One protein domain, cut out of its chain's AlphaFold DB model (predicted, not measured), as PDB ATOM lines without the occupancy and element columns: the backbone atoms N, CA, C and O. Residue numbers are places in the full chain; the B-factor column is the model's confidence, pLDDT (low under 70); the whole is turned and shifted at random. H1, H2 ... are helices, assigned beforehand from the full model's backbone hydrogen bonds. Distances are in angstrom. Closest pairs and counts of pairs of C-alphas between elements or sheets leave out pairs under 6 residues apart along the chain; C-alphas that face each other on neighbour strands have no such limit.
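Overview. This is residues 17 to 132 of the 132 residues of an uncharacterized protein of Desulfovibrio gigas (strain ATCC 19364 / DSM 1382 / NCIMB 9332 / VKM B-1759) (UniProt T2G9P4). A long straight helix, H1, sticks out with residues 17 to 32 like an arm from a compact body of six helices, and its far end meets the body at H6. In the middle of the body is H2, with H3 and H5 side by side and little H4 towards one side of it, and H6 and H7 on the other side, meeting near their last residues to make a corner. The printed part has 116 residues with seven named helices, H1 to H7 in order along the chain, no named strand, and the class all helix. With a radius of gyration of the C-alphas of 15.8 A it is only just compact, close to loose, and its elongated outline spans 56 by 33 by 22 A.

Along the chain. H1, residues 17 to 39, begins at C-alpha 17 at (37.326, -30.629, 12.432) and is 33.0 A long from first to last C-alpha. H2, residues 46 to 56, is 15.3 A long and begins at C-alpha 46 at (39.371, 10.807, 30.071). H3 is residues 66 to 76, 15.4 A, and H4 is residues 78 to 82, 7.8 A. H5, residues 86 to 97, measures 16.4 A, and H6, residues 101 to 115, measures 21.2 A. H7, residues 123 to 131, is 12.1 A long and ends at C-alpha 131 at (38.137, 0.853, 28.369).

Arrangement. H2 is the hub, touching four other helices. It touches H3 about perpendicular at 78 degrees, the closest C-alphas being those of Val 55 and Arg 69, 6.5 A apart. It touches H4 at Asn 47 and Trp 82, C-alphas 5.4 A apart. H3 touches H5 at a shallow tilt of 16 degrees, opposite ways, with the closest C-alphas, Leu 70 and Leu 93, 6.8 A apart. H6 touches H2 with residues 111 to 115 alone, about perpendicular at 88 degrees, closest at the C-alphas of Cys 53 and Val 111, 5.3 A. H7 touches H2 about perpendicular at 90 degrees, closest at the C-alphas of Leu 50 and Pro 123, 7.2 A. H6 touches H7 with residues 110 to 114 alone, at a steep tilt of 47 degrees, opposite ways; the closest C-alphas, Arg 113 and Ala 130, are 4.9 A apart. H1 touches H6 with residues 36 to 38 alone, about perpendicular at 79 degrees, the closest C-alphas, Cys 37 and Ala 106, being 4.1 A apart. H1 and H2 are apart. Every O i to N i+4 pair is within hydrogen-bond range in H1, H2, H5, H6 and H7; H3 has 6 of 7, and H4 has 0 of 1 but 2 of 2 O i to N i+3 pairs.

Size, cuts and confidence. The two C-alphas farthest apart, Asn 17 and Asp 86, are 56.6 A apart. Without residues 17 to 32 the body spans 33 by 32 by 22 A. The printed part has no cut and no long link. Mean pLDDT of the printed part is 87.8, and residues 17 to 22 and 58 to 65 are under 70.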
ATOM      1  N   ASN A  17      36.212 -30.670  11.482       55.84
ATOM      2  CA  ASN A  17      37.326 -30.629  12.432       55.84
ATOM      3  C   ASN A  17      38.454 -29.659  12.031       55.84
ATOM      4  O   ASN A  17      39.034 -29.016  12.898       55.84
ATOM      5  N   ALA A  18      38.767 -29.522  10.738       53.75
ATOM      6  CA  ALA A  18      39.784 -28.582  10.262       53.75
ATOM      7  C   ALA A  18      39.304 -27.128  10.383       53.75
ATOM      8  O   ALA A  18      40.080 -26.260  10.784       53.75
ATOM      9  N   ALA A  19      38.017 -26.883  10.111       56.31
ATOM     10  CA  ALA A  19      37.393 -25.585  10.350       56.31
ATOM     11  C   ALA A  19      37.406 -25.233  11.848       56.31
ATOM     12  O   ALA A  19      37.868 -24.158  12.210       56.31
ATOM     13  N   LEU A  20      37.025 -26.172  12.725       59.47
ATOM     14  CA  LEU A  20      37.010 -25.971  14.180       59.47
ATOM     15  C   LEU A  20      38.409 -25.682  14.760       59.47
ATOM     16  O   LEU A  20      38.574 -24.804  15.605       59.47
ATOM     17  N   VAL A  21      39.441 -26.393  14.291       62.69
ATOM     18  CA  VAL A  21      40.838 -26.171  14.710       62.69
ATOM     19  C   VAL A  21      41.361 -24.817  14.224       62.69
ATOM     20  O   VAL A  21      42.077 -24.140  14.966       62.69
ATOM     21  N   ALA A  22      41.002 -24.401  13.006       63.12
ATOM     22  CA  ALA A  22      41.333 -23.072  12.501       63.12
ATOM     23  C   ALA A  22      40.660 -21.976  13.343       63.12
ATOM     24  O   ALA A  22      41.340 -21.040  13.761       63.12
ATOM     25  N   THR A  23      39.377 -22.139  13.685       74.25
ATOM     26  CA  THR A  23      38.643 -21.216  14.562       74.25
ATOM     27  C   THR A  23      39.292 -21.109  15.942       74.25
ATOM     28  O   THR A  23      39.570 -20.002  16.389       74.25
ATOM     29  N   ASN A  24      39.655 -22.229  16.580       80.88
ATOM     30  CA  ASN A  24      40.315 -22.215  17.895       80.88
ATOM     31  C   ASN A  24      41.677 -21.504  17.879       80.88
ATOM     32  O   ASN A  24      42.048 -20.828  18.843       80.88
ATOM     33  N   ARG A  25      42.441 -21.645  16.788       81.44
ATOM     34  CA  ARG A  25      43.711 -20.928  16.619       81.44
ATOM     35  C   ARG A  25      43.497 -19.426  16.489       81.44
ATOM     36  O   ARG A  25      44.228 -18.678  17.130       81.44
ATOM     37  N   VAL A  26      42.504 -19.003  15.708       85.00
ATOM     38  CA  VAL A  26      42.141 -17.584  15.580       85.00
ATOM     39  C   VAL A  26      41.725 -17.026  16.937       85.00
ATOM     40  O   VAL A  26      42.301 -16.032  17.360       85.00
ATOM     41  N   SER A  27      40.841 -17.713  17.670       87.62
ATOM     42  CA  SER A  27      40.440 -17.304  19.024       87.62
ATOM     43  C   SER A  27      41.645 -17.133  19.949       87.62
ATOM     44  O   SER A  27      41.795 -16.091  20.572       87.62
ATOM     45  N   THR A  28      42.580 -18.090  19.950       90.69
ATOM     46  CA  THR A  28      43.795 -18.003  20.779       90.69
ATOM     47  C   THR A  28      44.672 -16.797  20.416       90.69
ATOM     48  O   THR A  28      45.292 -16.190  21.289       90.69
ATOM     49  N   VAL A  29      44.783 -16.463  19.127       91.00
ATOM     50  CA  VAL A  29      45.544 -15.290  18.669       91.00
ATOM     51  C   VAL A  29      44.835 -14.002  19.083       91.00
ATOM     52  O   VAL A  29      45.499 -13.105  19.599       91.00
ATOM     53  N   CYS A  30      43.512 -13.933  18.926       89.81
ATOM     54  CA  CYS A  30      42.703 -12.805  19.381       89.81
ATOM     55  C   CYS A  30      42.836 -12.596  20.894       89.81
ATOM     56  O   CYS A  30      43.093 -11.477  21.317       89.81
ATOM     57  N   ASP A  31      42.775 -13.654  21.705       92.06
ATOM     58  CA  ASP A  31      42.924 -13.546  23.162       92.06
ATOM     59  C   ASP A  31      44.295 -12.980  23.557       92.06
ATOM     60  O   ASP A  31      44.400 -12.115  24.426       92.06
ATOM     61  N   ARG A  32      45.367 -13.433  22.893       94.06
ATOM     62  CA  ARG A  32      46.727 -12.911  23.122       94.06
ATOM     63  C   ARG A  32      46.862 -11.457  22.696       94.06
ATOM     64  O   ARG A  32      47.539 -10.695  23.378       94.06
ATOM     65  N   TYR A  33      46.240 -11.093  21.577       93.75
ATOM     66  CA  TYR A  33      46.181  -9.717  21.100       93.75
ATOM     67  C   TYR A  33      45.456  -8.818  22.109       93.75
ATOM     68  O   TYR A  33      46.030  -7.831  22.559       93.75
ATOM     69  N   LEU A  34      44.255  -9.207  22.547       93.00
ATOM     70  CA  LEU A  34      43.471  -8.452  23.526       93.00
ATOM     71  C   LEU A  34      44.213  -8.310  24.859       93.00
ATOM     72  O   LEU A  34      44.207  -7.238  25.461       93.00
ATOM     73  N   GLU A  35      44.901  -9.361  25.307       95.94
ATOM     74  CA  GLU A  35      45.729  -9.297  26.511       95.94
ATOM     75  C   GLU A  35      46.939  -8.367  26.338       95.94
ATOM     76  O   GLU A  35      47.298  -7.654  27.278       95.94
ATOM     77  N   ALA A  36      47.559  -8.328  25.154       95.50
ATOM     78  CA  ALA A  36      48.625  -7.375  24.853       95.50
ATOM     79  C   ALA A  36      48.098  -5.933  24.880       95.50
ATOM     80  O   ALA A  36      48.669  -5.103  25.587       95.50
ATOM     81  N   CYS A  37      46.970  -5.659  24.216       95.31
ATOM     82  CA  CYS A  37      46.315  -4.352  24.247       95.31
ATOM     83  C   CYS A  37      45.974  -3.931  25.680       95.31
ATOM     84  O   CYS A  37      46.265  -2.811  26.081       95.31
ATOM     85  N   ARG A  38      45.449  -4.843  26.507       95.19
ATOM     86  CA  ARG A  38      45.131  -4.559  27.913       95.19
ATOM     87  C   ARG A  38      46.371  -4.214  28.746       95.19
ATOM     88  O   ARG A  38      46.302  -3.325  29.592       95.19
ATOM     89  N   ARG A  39      47.492  -4.919  28.545       96.75
ATOM     90  CA  ARG A  39      48.745  -4.707  29.300       96.75
ATOM     91  C   ARG A  39      49.507  -3.460  28.877       96.75
ATOM     92  O   ARG A  39      50.155  -2.847  29.716       96.75
ATOM     93  N   HIS A  40      49.447  -3.133  27.593       96.56
ATOM     94  CA  HIS A  40      50.187  -2.033  26.982       96.56
ATOM     95  C   HIS A  40      49.289  -0.836  26.667       96.56
ATOM     96  O   HIS A  40      49.673   0.046  25.911       96.56
ATOM     97  N   ARG A  41      48.082  -0.773  27.233       95.75
ATOM     98  CA  ARG A  41      47.235   0.403  27.071       95.75
ATOM     99  C   ARG A  41      47.882   1.603  27.770       95.75
ATOM    100  O   ARG A  41      48.161   1.508  28.970       95.75
ATOM    101  N   PRO A  42      48.060   2.741  27.081       94.31
ATOM    102  CA  PRO A  42      48.598   3.934  27.712       94.31
ATOM    103  C   PRO A  42      47.660   4.452  28.807       94.31
ATOM    104  O   PRO A  42      46.432   4.438  28.684       94.31
ATOM    105  N   ALA A  43      48.250   4.948  29.892       94.38
ATOM    106  CA  ALA A  43      47.518   5.621  30.955       94.38
ATOM    107  C   ALA A  43      47.232   7.073  30.542       94.38
ATOM    108  O   ALA A  43      48.033   7.974  30.799       94.38
ATOM    109  N   LEU A  44      46.100   7.279  29.868       95.44
ATOM    110  CA  LEU A  44      45.621   8.597  29.451       95.44
ATOM    111  C   LEU A  44      44.423   9.038  30.292       95.44
ATOM    112  O   LEU A  44      43.652   8.212  30.794       95.44
ATOM    113  N   ALA A  45      44.266  10.349  30.440       96.56
ATOM    114  CA  ALA A  45      43.095  10.934  31.074       96.56
ATOM    115  C   ALA A  45      41.842  10.789  30.186       96.56
ATOM    116  O   ALA A  45      41.922  10.529  28.986       96.56
ATOM    117  N   VAL A  46      40.658  10.962  30.779       96.38
ATOM    118  CA  VAL A  46      39.371  10.807  30.071       96.38
ATOM    119  C   VAL A  46      39.268  11.755  28.878       96.38
ATOM    120  O   VAL A  46      38.880  11.337  27.793       96.38
ATOM    121  N   ASN A  47      39.643  13.019  29.059       95.88
ATOM    122  CA  ASN A  47      39.638  14.003  27.981       95.88
ATOM    123  C   ASN A  47      40.618  13.662  26.855       95.88
ATOM    124  O   ASN A  47      40.272  13.822  25.690       95.88
ATOM    125  N   GLU A  48      41.801  13.150  27.188       95.50
ATOM    126  CA  GLU A  48      42.796  12.710  26.205       95.50
ATOM    127  C   GLU A  48      42.259  11.556  25.356       95.50
ATOM    128  O   GLU A  48      42.395  11.569  24.135       95.50
ATOM    129  N   TRP A  49      41.585  10.591  25.984       95.75
ATOM    130  CA  TRP A  49      40.921   9.502  25.273       95.75
ATOM    131  C   TRP A  49      39.783   9.984  24.376       95.75
ATOM    132  O   TRP A  49      39.690   9.546  23.232       95.75
ATOM    133  N   LEU A  50      38.918  10.871  24.871       94.44
ATOM    134  CA  LEU A  50      37.811  11.416  24.080       94.44
ATOM    135  C   LEU A  50      38.322  12.210  22.878       94.44
ATOM    136  O   LEU A  50      37.811  12.056  21.770       94.44
ATOM    137  N   PHE A  51      39.375  12.996  23.082       93.25
ATOM    138  CA  PHE A  51      40.066  13.701  22.019       93.25
ATOM    139  C   PHE A  51      40.658  12.746  20.980       93.25
ATOM    140  O   PHE A  51      40.461  12.959  19.786       93.25
ATOM    141  N   LEU A  52      41.309  11.658  21.404       92.06
ATOM    142  CA  LEU A  52      41.766  10.623  20.478       92.06
ATOM    143  C   LEU A  52      40.601  10.009  19.705       92.06
ATOM    144  O   LEU A  52      40.658   9.939  18.485       92.06
ATOM    145  N   CYS A  53      39.512   9.632  20.371       92.00
ATOM    146  CA  CYS A  53      38.350   9.066  19.687       92.00
ATOM    147  C   CYS A  53      37.811  10.012  18.598       92.00
ATOM    148  O   CYS A  53      37.511   9.558  17.493       92.00
ATOM    149  N   ASP A  54      37.764  11.315  18.877       90.50
ATOM    150  CA  ASP A  54      37.314  12.365  17.953       90.50
ATOM    151  C   ASP A  54      38.264  12.549  16.754       90.50
ATOM    152  O   ASP A  54      37.823  12.596  15.610       90.50
ATOM    153  N   VAL A  55      39.580  12.606  16.995       88.19
ATOM    154  CA  VAL A  55      40.603  12.811  15.948       88.19
ATOM    155  C   VAL A  55      40.741  11.591  15.025       88.19
ATOM    156  O   VAL A  55      41.060  11.706  13.833       88.19
ATOM    157  N   LEU A  56      40.523  10.401  15.576       86.00
ATOM    158  CA  LEU A  56      40.718   9.129  14.886       86.00
ATOM    159  C   LEU A  56      39.493   8.683  14.099       86.00
ATOM    160  O   LEU A  56      39.649   8.179  12.987       86.00
ATOM    161  N   GLY A  57      38.296   8.985  14.598       79.25
ATOM    162  CA  GLY A  57      37.078   8.952  13.793       79.25
ATOM    163  C   GLY A  57      36.655   7.571  13.283       79.25
ATOM    164  O   GLY A  57      36.149   7.487  12.174       79.25
ATOM    165  N   GLY A  58      36.852   6.499  14.054       69.81
ATOM    166  CA  GLY A  58      36.296   5.159  13.786       69.81
ATOM    167  C   GLY A  58      36.842   4.413  12.560       69.81
ATOM    168  O   GLY A  58      36.617   3.213  12.428       69.81
ATOM    169  N   ASP A  59      37.577   5.083  11.678       65.62
ATOM    170  CA  ASP A  59      38.229   4.467  10.527       65.62
ATOM    171  C   ASP A  59      39.564   3.864  10.973       65.62
ATOM    172  O   ASP A  59      40.557   4.578  11.038       65.62
ATOM    173  N   GLY A  60      39.608   2.561  11.268       57.22
ATOM    174  CA  GLY A  60      40.766   1.826  11.818       57.22
ATOM    175  C   GLY A  60      42.049   1.744  10.959       57.22
ATOM    176  O   GLY A  60      42.918   0.920  11.234       57.22
ATOM    177  N   ASP A  61      42.224   2.586   9.935       64.06
ATOM    178  CA  ASP A  61      43.398   2.599   9.036       64.06
ATOM    179  C   ASP A  61      44.518   3.556   9.522       64.06
ATOM    180  O   ASP A  61      45.123   4.321   8.764       64.06
ATOM    181  N   LEU A  62      44.753   3.596  10.840       63.00
ATOM    182  CA  LEU A  62      45.350   4.764  11.514       63.00
ATOM    183  C   LEU A  62      46.823   4.642  11.906       63.00
ATOM    184  O   LEU A  62      47.443   5.668  12.198       63.00
ATOM    185  N   LEU A  63      47.397   3.437  11.900       62.41
ATOM    186  CA  LEU A  63      48.678   3.146  12.566       62.41
ATOM    187  C   LEU A  63      49.880   4.025  12.161       62.41
ATOM    188  O   LEU A  63      50.719   4.255  13.020       62.41
ATOM    189  N   PRO A  64      49.993   4.590  10.942       59.03
ATOM    190  CA  PRO A  64      51.069   5.546  10.655       59.03
ATOM    191  C   PRO A  64      50.645   7.024  10.682       59.03
ATOM    192  O   PRO A  64      51.501   7.898  10.567       59.03
ATOM    193  N   ARG A  65      49.343   7.340  10.734       66.75
ATOM    194  CA  ARG A  65      48.818   8.678  10.370       66.75
ATOM    195  C   ARG A  65      48.149   9.430  11.507       66.75
ATOM    196  O   ARG A  65      47.743  10.577  11.336       66.75
ATOM    197  N   TYR A  66      47.997   8.811  12.664       76.88
ATOM    198  CA  TYR A  66      47.180   9.422  13.692       76.88
ATOM    199  C   TYR A  66      47.871  10.587  14.421       76.88
ATOM    200  O   TYR A  66      47.232  11.596  14.728       76.88
ATOM    201  N   THR A  67      49.195  10.518  14.588       82.81
ATOM    202  CA  THR A  67      50.001  11.614  15.154       82.81
ATOM    203  C   THR A  67      50.004  12.862  14.274       82.81
ATOM    204  O   THR A  67      50.060  13.971  14.800       82.81
ATOM    205  N   SER A  68      49.868  12.739  12.946       84.06
ATOM    206  CA  SER A  68      49.721  13.921  12.085       84.06
ATOM    207  C   SER A  68      48.387  14.623  12.309       84.06
ATOM    208  O   SER A  68      48.378  15.839  12.459       84.06
ATOM    209  N   ARG A  69      47.281  13.878  12.445       81.81
ATOM    210  CA  ARG A  69      45.972  14.482  12.755       81.81
ATOM    211  C   ARG A  69      45.976  15.188  14.117       81.81
ATOM    212  O   ARG A  69      45.376  16.246  14.276       81.81
ATOM    213  N   LEU A  70      46.703  14.632  15.088       82.38
ATOM    214  CA  LEU A  70      46.935  15.271  16.385       82.38
ATOM    215  C   LEU A  70      47.758  16.559  16.258       82.38
ATOM    216  O   LEU A  70      47.419  17.560  16.885       82.38
ATOM    217  N   ARG A  71      48.803  16.579  15.424       88.44
ATOM    218  CA  ARG A  71      49.560  17.811  15.145       88.44
ATOM    219  C   ARG A  71      48.685  18.884  14.505       88.44
ATOM    220  O   ARG A  71      48.738  20.026  14.951       88.44
ATOM    221  N   ASP A  72      47.855  18.518  13.533       87.12
ATOM    222  CA  ASP A  72      46.936  19.452  12.872       87.12
ATOM    223  C   ASP A  72      45.934  20.038  13.882       87.12
ATOM    224  O   ASP A  72      45.710  21.246  13.936       87.12
ATOM    225  N   SER A  73      45.431  19.208  14.799       84.31
ATOM    226  CA  SER A  73      44.499  19.648  15.842       84.31
ATOM    227  C   SER A  73      45.076  20.698  16.808       84.31
ATOM    228  O   SER A  73      44.317  21.520  17.322       84.31
ATOM    229  N   LEU A  74      46.403  20.717  17.029       86.50
ATOM    230  CA  LEU A  74      47.079  21.744  17.835       86.50
ATOM    231  C   LEU A  74      47.077  23.107  17.137       86.50
ATOM    232  O   LEU A  74      47.081  24.137  17.813       86.50
ATOM    233  N   VAL A  75      47.094  23.110  15.803       89.06
ATOM    234  CA  VAL A  75      47.006  24.324  14.983       89.06
ATOM    235  C   VAL A  75      45.568  24.837  14.977       89.06
ATOM    236  O   VAL A  75      45.341  26.029  15.185       89.06
ATOM    237  N   ASP A  76      44.606  23.929  14.824       89.00
ATOM    238  CA  ASP A  76      43.183  24.265  14.705       89.00
ATOM    239  C   ASP A  76      42.489  24.497  16.059       89.00
ATOM    240  O   ASP A  76      41.376  25.021  16.122       89.00
ATOM    241  N   GLY A  77      43.137  24.130  17.169       89.19
ATOM    242  CA  GLY A  77      42.612  24.313  18.522       89.19
ATOM    243  C   GLY A  77      41.535  23.305  18.929       89.19
ATOM    244  O   GLY A  77      40.822  23.544  19.906       89.19
ATOM    245  N   ILE A  78      41.402  22.188  18.207       87.81
ATOM    246  CA  ILE A  78      40.354  21.174  18.426       87.81
ATOM    247  C   ILE A  78      40.471  20.536  19.815       87.81
ATOM    248  O   ILE A  78      39.454  20.228  20.434       87.81
ATOM    249  N   HIS A  79      41.685  20.395  20.356       91.88
ATOM    250  CA  HIS A  79      41.926  19.857  21.703       91.88
ATOM    251  C   HIS A  79      41.154  20.607  22.801       91.88
ATOM    252  O   HIS A  79      40.756  20.010  23.800       91.88
ATOM    253  N   ARG A  80      40.851  21.893  22.593       93.62
ATOM    254  CA  ARG A  80      40.092  22.716  23.549       93.62
ATOM    255  C   ARG A  80      38.632  22.288  23.694       93.62
ATOM    256  O   ARG A  80      38.048  22.538  24.741       93.62
ATOM    257  N   LYS A  81      38.049  21.617  22.689       93.19
ATOM    258  CA  LYS A  81      36.711  20.992  22.781       93.19
ATOM    259  C   LYS A  81      36.640  19.980  23.929       93.19
ATOM    260  O   LYS A  81      35.567  19.747  24.474       93.19
ATOM    261  N   TRP A  82      37.781  19.393  24.271       93.06
ATOM    262  CA  TRP A  82      37.922  18.362  25.287       93.06
ATOM    263  C   TRP A  82      38.612  18.894  26.548       93.06
ATOM    264  O   TRP A  82      39.246  18.134  27.270       93.06
ATOM    265  N   ASP A  83      38.527  20.200  26.814       94.88
ATOM    266  CA  ASP A  83      39.107  20.830  28.009       94.88
ATOM    267  C   ASP A  83      40.617  20.575  28.180       94.88
ATOM    268  O   ASP A  83      41.144  20.537  29.292       94.88
ATOM    269  N   MET A  84      41.339  20.379  27.074       94.56
ATOM    270  CA  MET A  84      42.796  20.294  27.082       94.56
ATOM    271  C   MET A  84      43.388  21.669  26.783       94.56
ATOM    272  O   MET A  84      43.017  22.321  25.805       94.56
ATOM    273  N   ASP A  85      44.345  22.100  27.602       94.38
ATOM    274  CA  ASP A  85      45.191  23.240  27.261       94.38
ATOM    275  C   ASP A  85      46.291  22.841  26.259       94.38
ATOM    276  O   ASP A  85      46.545  21.660  25.991       94.38
ATOM    277  N   ASP A  86      46.959  23.840  25.678       91.62
ATOM    278  CA  ASP A  86      48.004  23.617  24.675       91.62
ATOM    279  C   ASP A  86      49.198  22.818  25.243       91.62
ATOM    280  O   ASP A  86      49.898  22.136  24.496       91.62
ATOM    281  N   GLY A  87      49.457  22.899  26.554       94.50
ATOM    282  CA  GLY A  87      50.537  22.163  27.213       94.50
ATOM    283  C   GLY A  87      50.223  20.673  27.337       94.50
ATOM    284  O   GLY A  87      51.054  19.829  27.002       94.50
ATOM    285  N   THR A  88      48.999  20.361  27.743       93.38
ATOM    286  CA  THR A  88      48.452  19.010  27.878       93.38
ATOM    287  C   THR A  88      48.382  18.333  26.517       93.38
ATOM    288  O   THR A  88      48.864  17.213  26.362       93.38
ATOM    289  N   ALA A  89      47.890  19.037  25.495       92.50
ATOM    290  CA  ALA A  89      47.831  18.512  24.135       92.50
ATOM    291  C   ALA A  89      49.226  18.246  23.539       92.50
ATOM    292  O   ALA A  89      49.442  17.201  22.925       92.50
ATOM    293  N   LYS A  90      50.211  19.123  23.788       93.50
ATOM    294  CA  LYS A  90      51.613  18.874  23.402       93.50
ATOM    295  C   LYS A  90      52.225  17.696  24.158       93.50
ATOM    296  O   LYS A  90      52.907  16.879  23.553       93.50
ATOM    297  N   SER A  91      51.972  17.589  25.461       94.44
ATOM    298  CA  SER A  91      52.456  16.468  26.273       94.44
ATOM    299  C   SER A  91      51.857  15.135  25.822       94.44
ATOM    300  O   SER A  91      52.570  14.134  25.757       94.44
ATOM    301  N   LEU A  92      50.568  15.116  25.469       93.69
ATOM    302  CA  LEU A  92      49.926  13.957  24.861       93.69
ATOM    303  C   LEU A  92      50.597  13.592  23.535       93.69
ATOM    304  O   LEU A  92      51.001  12.448  23.377       93.69
ATOM    305  N   LEU A  93      50.783  14.554  22.626       92.25
ATOM    306  CA  LEU A  93      51.451  14.302  21.348       92.25
ATOM    307  C   LEU A  93      52.850  13.696  21.540       92.25
ATOM    308  O   LEU A  93      53.143  12.683  20.919       92.25
ATOM    309  N   CYS A  94      53.682  14.254  22.425       92.94
ATOM    310  CA  CYS A  94      55.015  13.705  22.690       92.94
ATOM    311  C   CYS A  94      54.963  12.272  23.233       92.94
ATOM    312  O   CYS A  94      55.788  11.452  22.846       92.94
ATOM    313  N   ARG A  95      53.999  11.954  24.109       93.62
ATOM    314  CA  ARG A  95      53.819  10.580  24.602       93.62
ATOM    315  C   ARG A  95      53.429   9.628  23.477       93.62
ATOM    316  O   ARG A  95      53.962   8.532  23.433       93.62
ATOM    317  N   LEU A  96      52.529  10.046  22.589       91.19
ATOM    318  CA  LEU A  96      52.066   9.235  21.458       91.19
ATOM    319  C   LEU A  96      53.147   9.054  20.383       91.19
ATOM    320  O   LEU A  96      53.223   8.009  19.759       91.19
ATOM    321  N   GLU A  97      54.013  10.044  20.176       91.06
ATOM    322  CA  GLU A  97      55.153   9.928  19.254       91.06
ATOM    323  C   GLU A  97      56.234   8.951  19.741       91.06
ATOM    324  O   GLU A  97      56.979   8.420  18.918       91.06
ATOM    325  N   ASP A  98      56.320   8.722  21.053       92.25
ATOM    326  CA  ASP A  98      57.269   7.796  21.683       92.25
ATOM    327  C   ASP A  98      56.658   6.405  21.943       92.25
ATOM    328  O   ASP A  98      57.305   5.532  22.522       92.25
ATOM    329  N   GLN A  99      55.404   6.178  21.531       91.56
ATOM    330  CA  GLN A  99      54.749   4.891  21.723       91.56
ATOM    331  C   GLN A  99      55.422   3.782  20.919       91.56
ATOM    332  O   GLN A  99      55.849   3.932  19.773       91.56
ATOM    333  N   SER A 100      55.477   2.610  21.538       92.44
ATOM    334  CA  SER A 100      55.759   1.374  20.833       92.44
ATOM    335  C   SER A 100      54.566   0.969  19.968       92.44
ATOM    336  O   SER A 100      53.410   1.242  20.281       92.44
ATOM    337  N   PHE A 101      54.837   0.176  18.932       91.00
ATOM    338  CA  PHE A 101      53.794  -0.371  18.063       91.00
ATOM    339  C   PHE A 101      52.667  -1.098  18.828       91.00
ATOM    340  O   PHE A 101      51.515  -1.087  18.411       91.00
ATOM    341  N   VAL A 102      52.974  -1.748  19.957       92.88
ATOM    342  CA  VAL A 102      51.955  -2.452  20.758       92.88
ATOM    343  C   VAL A 102      51.040  -1.463  21.491       92.88
ATOM    344  O   VAL A 102      49.849  -1.734  21.637       92.88
ATOM    345  N   GLU A 103      51.567  -0.317  21.920       93.81
ATOM    346  CA  GLU A 103      50.782   0.767  22.527       93.81
ATOM    347  C   GLU A 103      49.909   1.478  21.483       93.81
ATOM    348  O   GLU A 103      48.757   1.808  21.779       93.81
ATOM    349  N   ASP A 104      50.398   1.623  20.247       91.19
ATOM    350  CA  ASP A 104      49.588   2.109  19.123       91.19
ATOM    351  C   ASP A 104      48.389   1.186  18.871       91.19
ATOM    352  O   ASP A 104      47.242   1.635  18.800       91.19
ATOM    353  N   MET A 105      48.638  -0.128  18.802       91.06
ATOM    354  CA  MET A 105      47.579  -1.132  18.653       91.06
ATOM    355  C   MET A 105      46.581  -1.066  19.811       91.06
ATOM    356  O   MET A 105      45.378  -1.137  19.584       91.06
ATOM    357  N   ALA A 106      47.056  -0.910  21.049       93.62
ATOM    358  CA  ALA A 106      46.192  -0.769  22.219       93.62
ATOM    359  C   ALA A 106      45.316   0.491  22.155       93.62
ATOM    360  O   ALA A 106      44.156   0.458  22.561       93.62
ATOM    361  N   THR A 107      45.855   1.594  21.636       92.31
ATOM    362  CA  THR A 107      45.125   2.855  21.459       92.31
ATOM    363  C   THR A 107      44.017   2.713  20.421       92.31
ATOM    364  O   THR A 107      42.876   3.086  20.686       92.31
ATOM    365  N   ILE A 108      44.330   2.128  19.263       91.06
ATOM    366  CA  ILE A 108      43.353   1.903  18.189       91.06
ATOM    367  C   ILE A 108      42.264   0.935  18.634       91.06
ATOM    368  O   ILE A 108      41.093   1.188  18.389       91.06
ATOM    369  N   GLU A 109      42.625  -0.116  19.364       92.69
ATOM    370  CA  GLU A 109      41.666  -1.084  19.896       92.69
ATOM    371  C   GLU A 109      40.592  -0.421  20.776       92.69
ATOM    372  O   GLU A 109      39.403  -0.701  20.623       92.69
ATOM    373  N   VAL A 110      40.989   0.520  21.641       94.00
ATOM    374  CA  VAL A 110      40.052   1.298  22.466       94.00
ATOM    375  C   VAL A 110      39.174   2.209  21.606       94.00
ATOM    376  O   VAL A 110      37.971   2.305  21.840       94.00
ATOM    377  N   VAL A 111      39.755   2.872  20.608       92.69
ATOM    378  CA  VAL A 111      39.034   3.786  19.709       92.69
ATOM    379  C   VAL A 111      38.007   3.030  18.865       92.69
ATOM    380  O   VAL A 111      36.862   3.468  18.761       92.69
ATOM    381  N   ASP A 112      38.375   1.870  18.328       91.56
ATOM    382  CA  ASP A 112      37.472   1.003  17.571       91.56
ATOM    383  C   ASP A 112      36.314   0.529  18.453       91.56
ATOM    384  O   ASP A 112      35.152   0.583  18.046       91.56
ATOM    385  N   ARG A 113      36.595   0.132  19.703       92.75
ATOM    386  CA  ARG A 113      35.538  -0.212  20.661       92.75
ATOM    387  C   ARG A 113      34.625   0.959  20.963       92.75
ATOM    388  O   ARG A 113      33.424   0.733  21.069       92.75
ATOM    389  N   TYR A 114      35.170   2.162  21.134       94.75
ATOM    390  CA  TYR A 114      34.393   3.372  21.395       94.75
ATOM    391  C   TYR A 114      33.398   3.633  20.263       94.75
ATOM    392  O   TYR A 114      32.207   3.800  20.518       94.75
ATOM    393  N   TRP A 115      33.863   3.585  19.013       92.62
ATOM    394  CA  TRP A 115      33.014   3.805  17.841       92.62
ATOM    395  C   TRP A 115      32.093   2.624  17.515       92.62
ATOM    396  O   TRP A 115      31.076   2.809  16.852       92.62
ATOM    397  N   GLY A 116      32.409   1.428  18.013       91.56
ATOM    398  CA  GLY A 116      31.532   0.261  17.960       91.56
ATOM    399  C   GLY A 116      30.396   0.269  18.991       91.56
ATOM    400  O   GLY A 116      29.547  -0.624  18.942       91.56
ATOM    401  N   GLN A 117      30.369   1.224  19.930       91.62
ATOM    402  CA  GLN A 117      29.273   1.350  20.895       91.62
ATOM    403  C   GLN A 117      28.011   1.961  20.267       91.62
ATOM    404  O   GLN A 117      28.030   2.541  19.182       91.62
ATOM    405  N   ASP A 118      26.895   1.858  20.992       89.69
ATOM    406  CA  ASP A 118      25.661   2.566  20.657       89.69
ATOM    407  C   ASP A 118      25.900   4.087  20.676       89.69
ATOM    408  O   ASP A 118      26.290   4.660  21.695       89.69
ATOM    409  N   SER A 119      25.637   4.745  19.544       87.75
ATOM    410  CA  SER A 119      25.846   6.184  19.357       87.75
ATOM    411  C   SER A 119      24.909   7.065  20.189       87.75
ATOM    412  O   SER A 119      25.113   8.277  20.255       87.75
ATOM    413  N   SER A 120      23.895   6.481  20.836       92.50
ATOM    414  CA  SER A 120      23.041   7.176  21.805       92.50
ATOM    415  C   SER A 120      23.683   7.338  23.187       92.50
ATOM    416  O   SER A 120      23.183   8.120  24.001       92.50
ATOM    417  N   LEU A 121      24.786   6.634  23.467       91.88
ATOM    418  CA  LEU A 121      25.485   6.746  24.741       91.88
ATOM    419  C   LEU A 121      26.207   8.095  24.871       91.88
ATOM    420  O   LEU A 121      26.829   8.567  23.915       91.88
ATOM    421  N   PRO A 122      26.211   8.701  26.072       94.69
ATOM    422  CA  PRO A 122      27.110   9.805  26.365       94.69
ATOM    423  C   PRO A 122      28.571   9.404  26.093       94.69
ATOM    424  O   PRO A 122      28.960   8.281  26.431       94.69
ATOM    425  N   PRO A 123      29.419  10.301  25.548       93.12
ATOM    426  CA  PRO A 123      30.803   9.972  25.201       93.12
ATOM    427  C   PRO A 123      31.602   9.353  26.354       93.12
ATOM    428  O   PRO A 123      32.366   8.412  26.155       93.12
ATOM    429  N   GLN A 124      31.406   9.835  27.585       94.44
ATOM    430  CA  GLN A 124      32.103   9.294  28.755       94.44
ATOM    431  C   GLN A 124      31.688   7.849  29.064       94.44
ATOM    432  O   GLN A 124      32.529   7.046  29.469       94.44
ATOM    433  N   ASP A 125      30.417   7.507  28.857       96.19
ATOM    434  CA  ASP A 125      29.896   6.162  29.102       96.19
ATOM    435  C   ASP A 125      30.352   5.190  28.009       96.19
ATOM    436  O   ASP A 125      30.808   4.088  28.322       96.19
ATOM    437  N   ALA A 126      30.326   5.620  26.743       95.19
ATOM    438  CA  ALA A 126      30.885   4.852  25.629       95.19
ATOM    439  C   ALA A 126      32.382   4.573  25.835       95.19
ATOM    440  O   ALA A 126      32.837   3.437  25.688       95.19
ATOM    441  N   LEU A 127      33.147   5.583  26.264       96.00
ATOM    442  CA  LEU A 127      34.566   5.422  26.578       96.00
ATOM    443  C   LEU A 127      34.789   4.477  27.760       96.00
ATOM    444  O   LEU A 127      35.687   3.640  27.716       96.00
ATOM    445  N   LYS A 128      33.972   4.573  28.812       96.19
ATOM    446  CA  LYS A 128      34.062   3.666  29.959       96.19
ATOM    447  C   LYS A 128      33.874   2.206  29.539       96.19
ATOM    448  O   LYS A 128      34.603   1.348  30.026       96.19
ATOM    449  N   LEU A 129      32.939   1.929  28.629       94.94
ATOM    450  CA  LEU A 129      32.739   0.589  28.068       94.94
ATOM    451  C   LEU A 129      33.910   0.153  27.184       94.94
ATOM    452  O   LEU A 129      34.357  -0.989  27.285       94.94
ATOM    453  N   ALA A 130      34.438   1.056  26.357       93.75
ATOM    454  CA  ALA A 130      35.587   0.772  25.502       93.75
ATOM    455  C   ALA A 130      36.842   0.416  26.313       93.75
ATOM    456  O   ALA A 130      37.586  -0.502  25.958       93.75
ATOM    457  N   LEU A 131      37.037   1.098  27.444       93.31
ATOM    458  CA  LEU A 131      38.137   0.853  28.369       93.31
ATOM    459  C   LEU A 131      37.983  -0.440  29.188       93.31
ATOM    460  O   LEU A 131      38.999  -0.876  29.738       93.31
ATOM    461  N   GLY A 132      36.793  -1.057  29.215       82.44
ATOM    462  CA  GLY A 132      36.526  -2.377  29.813       82.44
ATOM    463  C   GLY A 132      37.238  -2.613  31.137       82.44
ATOM    464  O   GLY A 132      38.112  -3.510  31.161       82.44
TER     465      GLY A 132